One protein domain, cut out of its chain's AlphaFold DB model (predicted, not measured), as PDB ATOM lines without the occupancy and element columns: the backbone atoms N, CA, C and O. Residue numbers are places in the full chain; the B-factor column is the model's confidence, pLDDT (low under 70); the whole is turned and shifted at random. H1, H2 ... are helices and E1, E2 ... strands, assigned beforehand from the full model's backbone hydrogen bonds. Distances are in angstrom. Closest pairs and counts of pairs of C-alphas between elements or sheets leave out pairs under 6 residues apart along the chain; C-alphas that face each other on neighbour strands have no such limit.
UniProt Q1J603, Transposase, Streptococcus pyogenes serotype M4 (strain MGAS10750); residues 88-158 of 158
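AT A GLANCE: This is residues 88 to 158 of the 158 residues of the protein "Transposase" of Streptococcus pyogenes serotype M4 (strain MGAS10750) (UniProt Q1J603). This domain has little regular structure: it is a long open loop, with a ribbon of two strands, E1 and E2, toward one end and one helix, H1, toward the other. The unnamed stretches 88 to 99 and 147 to 158 fold back from the strands partway along the length. The printed part has 71 residues, in the order E1, H1, E2; the class is mixed, with 26 residues in named elements. It is extended, radius of gyration of the C-alphas 17.3 A, spanning 51 by 26 by 23 A.

IN THESE COORDINATES: Find C-alpha 100 at (78.379, 108.549, 70.033), where E1 begins, residues 100 to 105. H1, residues 113 to 126, runs 20.0 A to C-alpha 126 at (115.615, 118.344, 96.805). E2 is residues 141 to 146.

HOW THE PARTS SIT: E1 and E2 are antiparallel neighbours at 145 degrees; look for N 101 and O 145, 2.9 A apart, within hydrogen-bond range. In H1 every O i to N i+4 pair is within that range.

THE WHOLE: The C-alphas farthest apart, Arg 98 and Gly 128, are 51.0 A apart. The printed part has no cut. The link from H1 to E2 is long. Confidence is under 70 at residues 88 to 90, 105 to 114, 134 to 140 and 156 to 158.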
ATOM      1  N   GLY A  88     102.157 115.458  71.775       56.22
ATOM      2  CA  GLY A  88     100.698 115.486  71.747       56.22
ATOM      3  C   GLY A  88     100.145 116.311  70.588       56.22
ATOM      4  O   GLY A  88      99.333 117.215  70.801       56.22
ATOM      5  N   THR A  89     100.562 116.029  69.354       65.69
ATOM      6  CA  THR A  89      99.962 116.681  68.189       65.69
ATOM      7  C   THR A  89      98.533 116.157  67.990       65.69
ATOM      8  O   THR A  89      98.301 114.993  67.663       65.69
ATOM      9  N   HIS A  90      97.539 117.031  68.174       65.94
ATOM     10  CA  HIS A  90      96.126 116.684  68.016       65.94
ATOM     11  C   HIS A  90      95.764 116.535  66.532       65.94
ATOM     12  O   HIS A  90      95.555 117.522  65.820       65.94
ATOM     13  N   ILE A  91      95.634 115.296  66.067       73.44
ATOM     14  CA  ILE A  91      95.137 114.993  64.723       73.44
ATOM     15  C   ILE A  91      93.604 114.981  64.748       73.44
ATOM     16  O   ILE A  91      92.983 114.409  65.643       73.44
ATOM     17  N   LYS A  92      92.966 115.605  63.747       75.50
ATOM     18  CA  LYS A  92      91.510 115.495  63.574       75.50
ATOM     19  C   LYS A  92      91.139 114.039  63.290       75.50
ATOM     20  O   LYS A  92      91.495 113.505  62.237       75.50
ATOM     21  N   ALA A  93      90.390 113.445  64.213       78.12
ATOM     22  CA  ALA A  93      89.779 112.138  64.040       78.12
ATOM     23  C   ALA A  93      88.801 112.138  62.856       78.12
ATOM     24  O   ALA A  93      88.157 113.150  62.562       78.12
ATOM     25  N   ALA A  94      88.648 110.987  62.204       76.44
ATOM     26  CA  ALA A  94      87.624 110.777  61.180       76.44
ATOM     27  C   ALA A  94      86.281 110.384  61.830       76.44
ATOM     28  O   ALA A  94      85.588 109.479  61.370       76.44
ATOM     29  N   ALA A  95      85.927 111.060  62.925       79.69
ATOM     30  CA  ALA A  95      84.778 110.753  63.761       79.69
ATOM     31  C   ALA A  95      83.575 111.639  63.411       79.69
ATOM     32  O   ALA A  95      83.709 112.841  63.172       79.69
ATOM     33  N   ASN A  96      82.368 111.068  63.427       78.69
ATOM     34  CA  ASN A  96      81.143 111.855  63.344       78.69
ATOM     35  C   ASN A  96      80.687 112.277  64.750       78.69
ATOM     36  O   ASN A  96      80.211 111.449  65.526       78.69
ATOM     37  N   ASN A  97      80.739 113.580  65.041       76.69
ATOM     38  CA  ASN A  97      80.355 114.149  66.343       76.69
ATOM     39  C   ASN A  97      78.891 113.889  66.746       76.69
ATOM     40  O   ASN A  97      78.537 114.058  67.909       76.69
ATOM     41  N   ARG A  98      78.023 113.485  65.810       78.69
ATOM     42  CA  ARG A  98      76.612 113.160  66.088       78.69
ATOM     43  C   ARG A  98      76.370 111.679  66.382       78.69
ATOM     44  O   ARG A  98      75.252 111.320  66.730       78.69
ATOM     45  N   LYS A  99      77.378 110.815  66.226       82.88
ATOM     46  CA  LYS A  99      77.267 109.371  66.468       82.88
ATOM     47  C   LYS A  99      78.190 108.959  67.615       82.88
ATOM     48  O   LYS A  99      79.371 108.680  67.402       82.88
ATOM     49  N   PHE A 100      77.648 108.937  68.829       82.69
ATOM     50  CA  PHE A 100      78.379 108.549  70.033       82.69
ATOM     51  C   PHE A 100      77.512 107.729  70.991       82.69
ATOM     52  O   PHE A 100      76.286 107.830  70.975       82.69
ATOM     53  N   ILE A 101      78.177 106.939  71.827       83.88
ATOM     54  CA  ILE A 101      77.595 106.257  72.983       83.88
ATOM     55  C   ILE A 101      78.326 106.714  74.243       83.88
ATOM     56  O   ILE A 101      79.532 106.975  74.213       83.88
ATOM     57  N   ASN A 102      77.598 106.831  75.349       82.88
ATOM     58  CA  ASN A 102      78.217 107.035  76.651       82.88
ATOM     59  C   ASN A 102      78.624 105.668  77.185       82.88
ATOM     60  O   ASN A 102      77.788 104.770  77.281       82.88
ATOM     61  N   ARG A 103      79.902 105.515  77.514       79.81
ATOM     62  CA  ARG A 103      80.410 104.314  78.167       79.81
ATOM     63  C   ARG A 103      81.174 104.740  79.407       79.81
ATOM     64  O   ARG A 103      81.922 105.718  79.367       79.81
ATOM     65  N   GLU A 104      80.967 104.021  80.498       75.31
ATOM     66  CA  GLU A 104      81.867 104.106  81.639       75.31
ATOM     67  C   GLU A 104      83.193 103.491  81.221       75.31
ATOM     68  O   GLU A 104      83.260 102.343  80.775       75.31
ATOM     69  N   VAL A 105      84.235 104.311  81.262       66.12
ATOM     70  CA  VAL A 105      85.591 103.885  80.950       66.12
ATOM     71  C   VAL A 105      86.384 104.056  82.228       66.12
ATOM     72  O   VAL A 105      86.439 105.157  82.785       66.12
ATOM     73  N   GLU A 106      86.988 102.965  82.690       59.41
ATOM     74  CA  GLU A 106      88.025 103.037  83.711       59.41
ATOM     75  C   GLU A 106      89.107 103.985  83.204       59.41
ATOM     76  O   GLU A 106      89.614 103.844  82.085       59.41
ATOM     77  N   LYS A 107      89.445 104.998  84.000       57.00
ATOM     78  CA  LYS A 107      90.597 105.836  83.690       57.00
ATOM     79  C   LYS A 107      91.828 104.947  83.803       57.00
ATOM     80  O   LYS A 107      92.340 104.747  84.896       57.00
ATOM     81  N   GLN A 108      92.295 104.417  82.673       50.47
ATOM     82  CA  GLN A 108      93.582 103.744  82.626       50.47
ATOM     83  C   GLN A 108      94.636 104.746  83.091       50.47
ATOM     84  O   GLN A 108      94.859 105.783  82.453       50.47
ATOM     85  N   ALA A 109      95.227 104.450  84.247       48.19
ATOM     86  CA  ALA A 109      96.414 105.126  84.714       48.19
ATOM     87  C   ALA A 109      97.456 104.969  83.611       48.19
ATOM     88  O   ALA A 109      97.794 103.861  83.187       48.19
ATOM     89  N   LYS A 110      97.880 106.109  83.062       55.16
ATOM     90  CA  LYS A 110      98.976 106.171  82.105       55.16
ATOM     91  C   LYS A 110     100.124 105.400  82.739       55.16
ATOM     92  O   LYS A 110     100.500 105.726  83.853       55.16
ATOM     93  N   PHE A 111     100.698 104.454  82.011       54.28
ATOM     94  CA  PHE A 111     101.883 103.669  82.376       54.28
ATOM     95  C   PHE A 111     103.049 104.496  82.984       54.28
ATOM     96  O   PHE A 111     103.941 103.945  83.612       54.28
ATOM     97  N   MET A 112     103.008 105.829  82.859       56.06
ATOM     98  CA  MET A 112     103.970 106.785  83.403       56.06
ATOM     99  C   MET A 112     103.518 107.587  84.640       56.06
ATOM    100  O   MET A 112     104.289 108.425  85.098       56.06
ATOM    101  N   SER A 113     102.302 107.420  85.181       65.69
ATOM    102  CA  SER A 113     101.842 108.252  86.310       65.69
ATOM    103  C   SER A 113     102.640 107.995  87.585       65.69
ATOM    104  O   SER A 113     103.043 108.944  88.245       65.69
ATOM    105  N   GLU A 114     102.940 106.732  87.883       69.75
ATOM    106  CA  GLU A 114     103.703 106.351  89.076       69.75
ATOM    107  C   GLU A 114     105.149 106.863  89.019       69.75
ATOM    108  O   GLU A 114     105.650 107.433  89.985       69.75
ATOM    109  N   GLN A 115     105.812 106.730  87.865       70.31
ATOM    110  CA  GLN A 115     107.168 107.255  87.667       70.31
ATOM    111  C   GLN A 115     107.198 108.784  87.773       70.31
ATOM    112  O   GLN A 115     108.078 109.335  88.432       70.31
ATOM    113  N   LEU A 116     106.200 109.466  87.199       71.50
ATOM    114  CA  LEU A 116     106.066 110.917  87.307       71.50
ATOM    115  C   LEU A 116     105.878 111.354  88.768       71.50
ATOM    116  O   LEU A 116     106.473 112.336  89.198       71.50
ATOM    117  N   GLU A 117     105.077 110.628  89.551       78.56
ATOM    118  CA  GLU A 117     104.876 110.903  90.980       78.56
ATOM    119  C   GLU A 117     106.159 110.708  91.795       78.56
ATOM    120  O   GLU A 117     106.485 111.546  92.643       78.56
ATOM    121  N   ILE A 118     106.919 109.644  91.513       81.69
ATOM    122  CA  ILE A 118     108.232 109.395  92.125       81.69
ATOM    123  C   ILE A 118     109.191 110.546  91.802       81.69
ATOM    124  O   ILE A 118     109.876 111.050  92.695       81.69
ATOM    125  N   GLU A 119     109.232 110.987  90.548       81.31
ATOM    126  CA  GLU A 119     110.117 112.058  90.099       81.31
ATOM    127  C   GLU A 119     109.739 113.419  90.693       81.31
ATOM    128  O   GLU A 119     110.600 114.117  91.234       81.31
ATOM    129  N   ILE A 120     108.443 113.749  90.720       82.38
ATOM    130  CA  ILE A 120     107.920 114.946  91.391       82.38
ATOM    131  C   ILE A 120     108.289 114.935  92.878       82.38
ATOM    132  O   ILE A 120     108.681 115.966  93.425       82.38
ATOM    133  N   ASN A 121     108.178 113.793  93.559       86.25
ATOM    134  CA  ASN A 121     108.513 113.703  94.978       86.25
ATOM    135  C   ASN A 121     110.021 113.828  95.236       86.25
ATOM    136  O   ASN A 121     110.404 114.554  96.155       86.25
ATOM    137  N   ARG A 122     110.873 113.230  94.394       85.56
ATOM    138  CA  ARG A 122     112.334 113.433  94.455       85.56
ATOM    139  C   ARG A 122     112.713 114.902  94.276       85.56
ATOM    140  O   ARG A 122     113.591 115.403  94.977       85.56
ATOM    141  N   ASP A 123     112.059 115.601  93.353       86.25
ATOM    142  CA  ASP A 123     112.276 117.033  93.140       86.25
ATOM    143  C   ASP A 123     111.825 117.863  94.356       86.25
ATOM    144  O   ASP A 123     112.543 118.737  94.847       86.25
ATOM    145  N   ARG A 124     110.673 117.522  94.944       85.69
ATOM    146  CA  ARG A 124     110.178 118.161  96.172       85.69
ATOM    147  C   ARG A 124     111.132 117.984  97.349       85.69
ATOM    148  O   ARG A 124     111.373 118.968  98.044       85.69
ATOM    149  N   GLU A 125     111.703 116.797  97.541       88.25
ATOM    150  CA  GLU A 125     112.706 116.536  98.583       88.25
ATOM    151  C   GLU A 125     113.972 117.373  98.385       88.25
ATOM    152  O   GLU A 125     114.429 118.019  99.331       88.25
ATOM    153  N   LYS A 126     114.489 117.454  97.149       88.94
ATOM    154  CA  LYS A 126     115.615 118.344  96.805       88.94
ATOM    155  C   LYS A 126     115.318 119.806  97.137       88.94
ATOM    156  O   LYS A 126     116.210 120.544  97.545       88.94
ATOM    157  N   HIS A 127     114.060 120.217  97.005       87.12
ATOM    158  CA  HIS A 127     113.584 121.557  97.338       87.12
ATOM    159  C   HIS A 127     113.059 121.708  98.781       87.12
ATOM    160  O   HIS A 127     112.442 122.729  99.093       87.12
ATOM    161  N   GLY A 128     113.279 120.725  99.666       86.50
ATOM    162  CA  GLY A 128     112.877 120.774 101.080       86.50
ATOM    163  C   GLY A 128     111.359 120.756 101.320       86.50
ATOM    164  O   GLY A 128     110.885 121.123 102.396       86.50
ATOM    165  N   LYS A 129     110.571 120.364 100.317       85.50
ATOM    166  CA  LYS A 129     109.109 120.280 100.374       85.50
ATOM    167  C   LYS A 129     108.687 118.865 100.760       85.50
ATOM    168  O   LYS A 129     109.262 117.882 100.308       85.50
ATOM    169  N   LYS A 130     107.616 118.758 101.550       83.50
ATOM    170  CA  LYS A 130     107.023 117.460 101.907       83.50
ATOM    171  C   LYS A 130     106.506 116.726 100.654       83.50
ATOM    172  O   LYS A 130     105.962 117.403  99.763       83.50
ATOM    173  N   PRO A 131     106.628 115.386 100.601       80.81
ATOM    174  CA  PRO A 131     106.109 114.577  99.503       80.81
ATOM    175  C   PRO A 131     104.591 114.727  99.370       80.81
ATOM    176  O   PRO A 131     103.884 115.015 100.341       80.81
ATOM    177  N   LEU A 132     104.099 114.583  98.143       79.44
ATOM    178  CA  LEU A 132     102.672 114.492  97.860       79.44
ATOM    179  C   LEU A 132     102.161 113.122  98.318       79.44
ATOM    180  O   LEU A 132     102.854 112.116  98.171       79.44
ATOM    181  N   GLY A 133     100.960 113.093  98.898       73.19
ATOM    182  CA  GLY A 133     100.278 111.837  99.213       73.19
ATOM    183  C   GLY A 133      99.916 111.057  97.942       73.19
ATOM    184  O   GLY A 133      99.951 111.637  96.854       73.19
ATOM    185  N   PRO A 134      99.555 109.768  98.073       66.50
ATOM    186  CA  PRO A 134      99.193 108.934  96.932       66.50
ATOM    187  C   PRO A 134      98.054 109.575  96.137       66.50
ATOM    188  O   PRO A 134      97.099 110.105  96.721       66.50
ATOM    189  N   ALA A 135      98.160 109.542  94.806       65.25
ATOM    190  CA  ALA A 135      97.078 109.995  93.952       65.25
ATOM    191  C   ALA A 135      95.811 109.188  94.254       65.25
ATOM    192  O   ALA A 135      95.833 107.966  94.399       65.25
ATOM    193  N   LYS A 136      94.687 109.895  94.389       65.00
ATOM    194  CA  LYS A 136      93.389 109.271  94.629       65.00
ATOM    195  C   LYS A 136      93.047 108.383  93.432       65.00
ATOM    196  O   LYS A 136      93.146 108.856  92.297       65.00
ATOM    197  N   GLU A 137      92.622 107.143  93.688       62.06
ATOM    198  CA  GLU A 137      92.107 106.265  92.636       62.06
ATOM    199  C   GLU A 137      91.044 107.012  91.833       62.06
ATOM    200  O   GLU A 137      90.105 107.614  92.369       62.06
ATOM    201  N   LEU A 138      91.270 107.065  90.526       63.69
ATOM    202  CA  LEU A 138      90.429 107.818  89.624       63.69
ATOM    203  C   LEU A 138      89.155 107.014  89.381       63.69
ATOM    204  O   LEU A 138      89.184 106.012  88.673       63.69
ATOM    205  N   GLU A 139      88.039 107.484  89.934       66.38
ATOM    206  CA  GLU A 139      86.737 106.867  89.685       66.38
ATOM    207  C   GLU A 139      86.419 106.797  88.179       66.38
ATOM    208  O   GLU A 139      86.823 107.694  87.415       66.38
ATOM    209  N   PRO A 140      85.708 105.740  87.736       66.94
ATOM    210  CA  PRO A 140      85.291 105.600  86.349       66.94
ATOM    211  C   PRO A 140      84.459 106.814  85.936       66.94
ATOM    212  O   PRO A 140      83.564 107.264  86.647       66.94
ATOM    213  N   VAL A 141      84.773 107.373  84.767       73.25
ATOM    214  CA  VAL A 141      84.074 108.553  84.249       73.25
ATOM    215  C   VAL A 141      83.289 108.156  83.011       73.25
ATOM    216  O   VAL A 141      83.810 107.487  82.115       73.25
ATOM    217  N   ALA A 142      82.041 108.617  82.930       75.56
ATOM    218  CA  ALA A 142      81.241 108.502  81.721       75.56
ATOM    219  C   ALA A 142      81.899 109.310  80.588       75.56
ATOM    220  O   ALA A 142      81.916 110.544  80.603       75.56
ATOM    221  N   LYS A 143      82.454 108.610  79.592       79.31
ATOM    222  CA  LYS A 143      83.118 109.216  78.434       79.31
ATOM    223  C   LYS A 143      82.258 109.025  77.187       79.31
ATOM    224  O   LYS A 143      81.714 107.947  76.944       79.31
ATOM    225  N   LYS A 144      82.156 110.077  76.369       82.31
ATOM    226  CA  LYS A 144      81.559 109.990  75.029       82.31
ATOM    227  C   LYS A 144      82.531 109.267  74.102       82.31
ATOM    228  O   LYS A 144      83.614 109.784  73.839       82.31
ATOM    229  N   ILE A 145      82.133 108.104  73.599       81.44
ATOM    230  CA  ILE A 145      82.900 107.315  72.629       81.44
ATOM    231  C   ILE A 145      82.202 107.410  71.275       81.44
ATOM    232  O   ILE A 145      80.997 107.165  71.182       81.44
ATOM    233  N   SER A 146      82.931 107.778  70.218       81.25
ATOM    234  CA  SER A 146      82.361 107.784  68.867       81.25
ATOM    235  C   SER A 146      82.127 106.355  68.380       81.25
ATOM    236  O   SER A 146      82.985 105.492  68.530       81.25
ATOM    237  N   THR A 147      80.987 106.098  67.741       82.25
ATOM    238  CA  THR A 147      80.720 104.782  67.134       82.25
ATOM    239  C   THR A 147      81.404 104.598  65.779       82.25
ATOM    240  O   THR A 147      81.464 103.483  65.275       82.25
ATOM    241  N   THR A 148      81.910 105.680  65.179       79.56
ATOM    242  CA  THR A 148      82.662 105.642  63.913       79.56
ATOM    243  C   THR A 148      84.173 105.592  64.115       79.56
ATOM    244  O   THR A 148      84.876 105.156  63.213       79.56
ATOM    245  N   ASP A 149      84.661 106.043  65.272       78.69
ATOM    246  CA  ASP A 149      86.085 106.059  65.625       78.69
ATOM    247  C   ASP A 149      86.235 105.990  67.164       78.69
ATOM    248  O   ASP A 149      86.307 107.029  67.830       78.69
ATOM    249  N   PRO A 150      86.186 104.786  67.765       80.81
ATOM    250  CA  PRO A 150      86.143 104.616  69.221       80.81
ATOM    251  C   PRO A 150      87.384 105.115  69.970       80.81
ATOM    252  O   PRO A 150      87.293 105.416  71.159       80.81
ATOM    253  N   GLU A 151      88.524 105.221  69.287       76.12
ATOM    254  CA  GLU A 151      89.787 105.689  69.868       76.12
ATOM    255  C   GLU A 151      89.896 107.221  69.872       76.12
ATOM    256  O   GLU A 151      90.754 107.795  70.547       76.12
ATOM    257  N   SER A 152      88.992 107.910  69.168       76.81
ATOM    258  CA  SER A 152      88.966 109.369  69.128       76.81
ATOM    259  C   SER A 152      88.615 110.007  70.480       76.81
ATOM    260  O   SER A 152      87.732 109.570  71.224       76.81
ATOM    261  N   GLY A 153      89.307 111.103  70.796       79.06
ATOM    262  CA  GLY A 153      89.012 111.958  71.944       79.06
ATOM    263  C   GLY A 153      88.067 113.107  71.588       79.06
ATOM    264  O   GLY A 153      88.142 113.678  70.501       79.06
ATOM    265  N   TRP A 154      87.207 113.497  72.531       73.44
ATOM    266  CA  TRP A 154      86.415 114.722  72.423       73.44
ATOM    267  C   TRP A 154      87.223 115.913  72.946       73.44
ATOM    268  O   TRP A 154      87.431 116.039  74.150       73.44
ATOM    269  N   PHE A 155      87.674 116.776  72.035       72.94
ATOM    270  CA  PHE A 155      88.406 118.003  72.353       72.94
ATOM    271  C   PHE A 155      87.563 119.228  71.982       72.94
ATOM    272  O   PHE A 155      87.151 119.374  70.830       72.94
ATOM    273  N   HIS A 156      87.311 120.119  72.941       68.00
ATOM    274  CA  HIS A 156      86.712 121.428  72.681       68.00
ATOM    275  C   HIS A 156      87.840 122.461  72.618       68.00
ATOM    276  O   HIS A 156      88.593 122.598  73.578       68.00
ATOM    277  N   ARG A 157      87.985 123.168  71.489       54.31
ATOM    278  CA  ARG A 157      88.826 124.371  71.450       54.31
ATOM    279  C   ARG A 157      88.059 125.481  72.162       54.31
ATOM    280  O   ARG A 157      86.973 125.828  71.698       54.31
ATOM    281  N   SER A 158      88.600 125.945  73.283       43.75
ATOM    282  CA  SER A 158      88.209 127.196  73.938       43.75
ATOM    283  C   SER A 158      88.547 128.395  73.062       43.75
ATOM    284  O   SER A 158      89.570 128.309  72.341       43.75
TER     285      SER A 158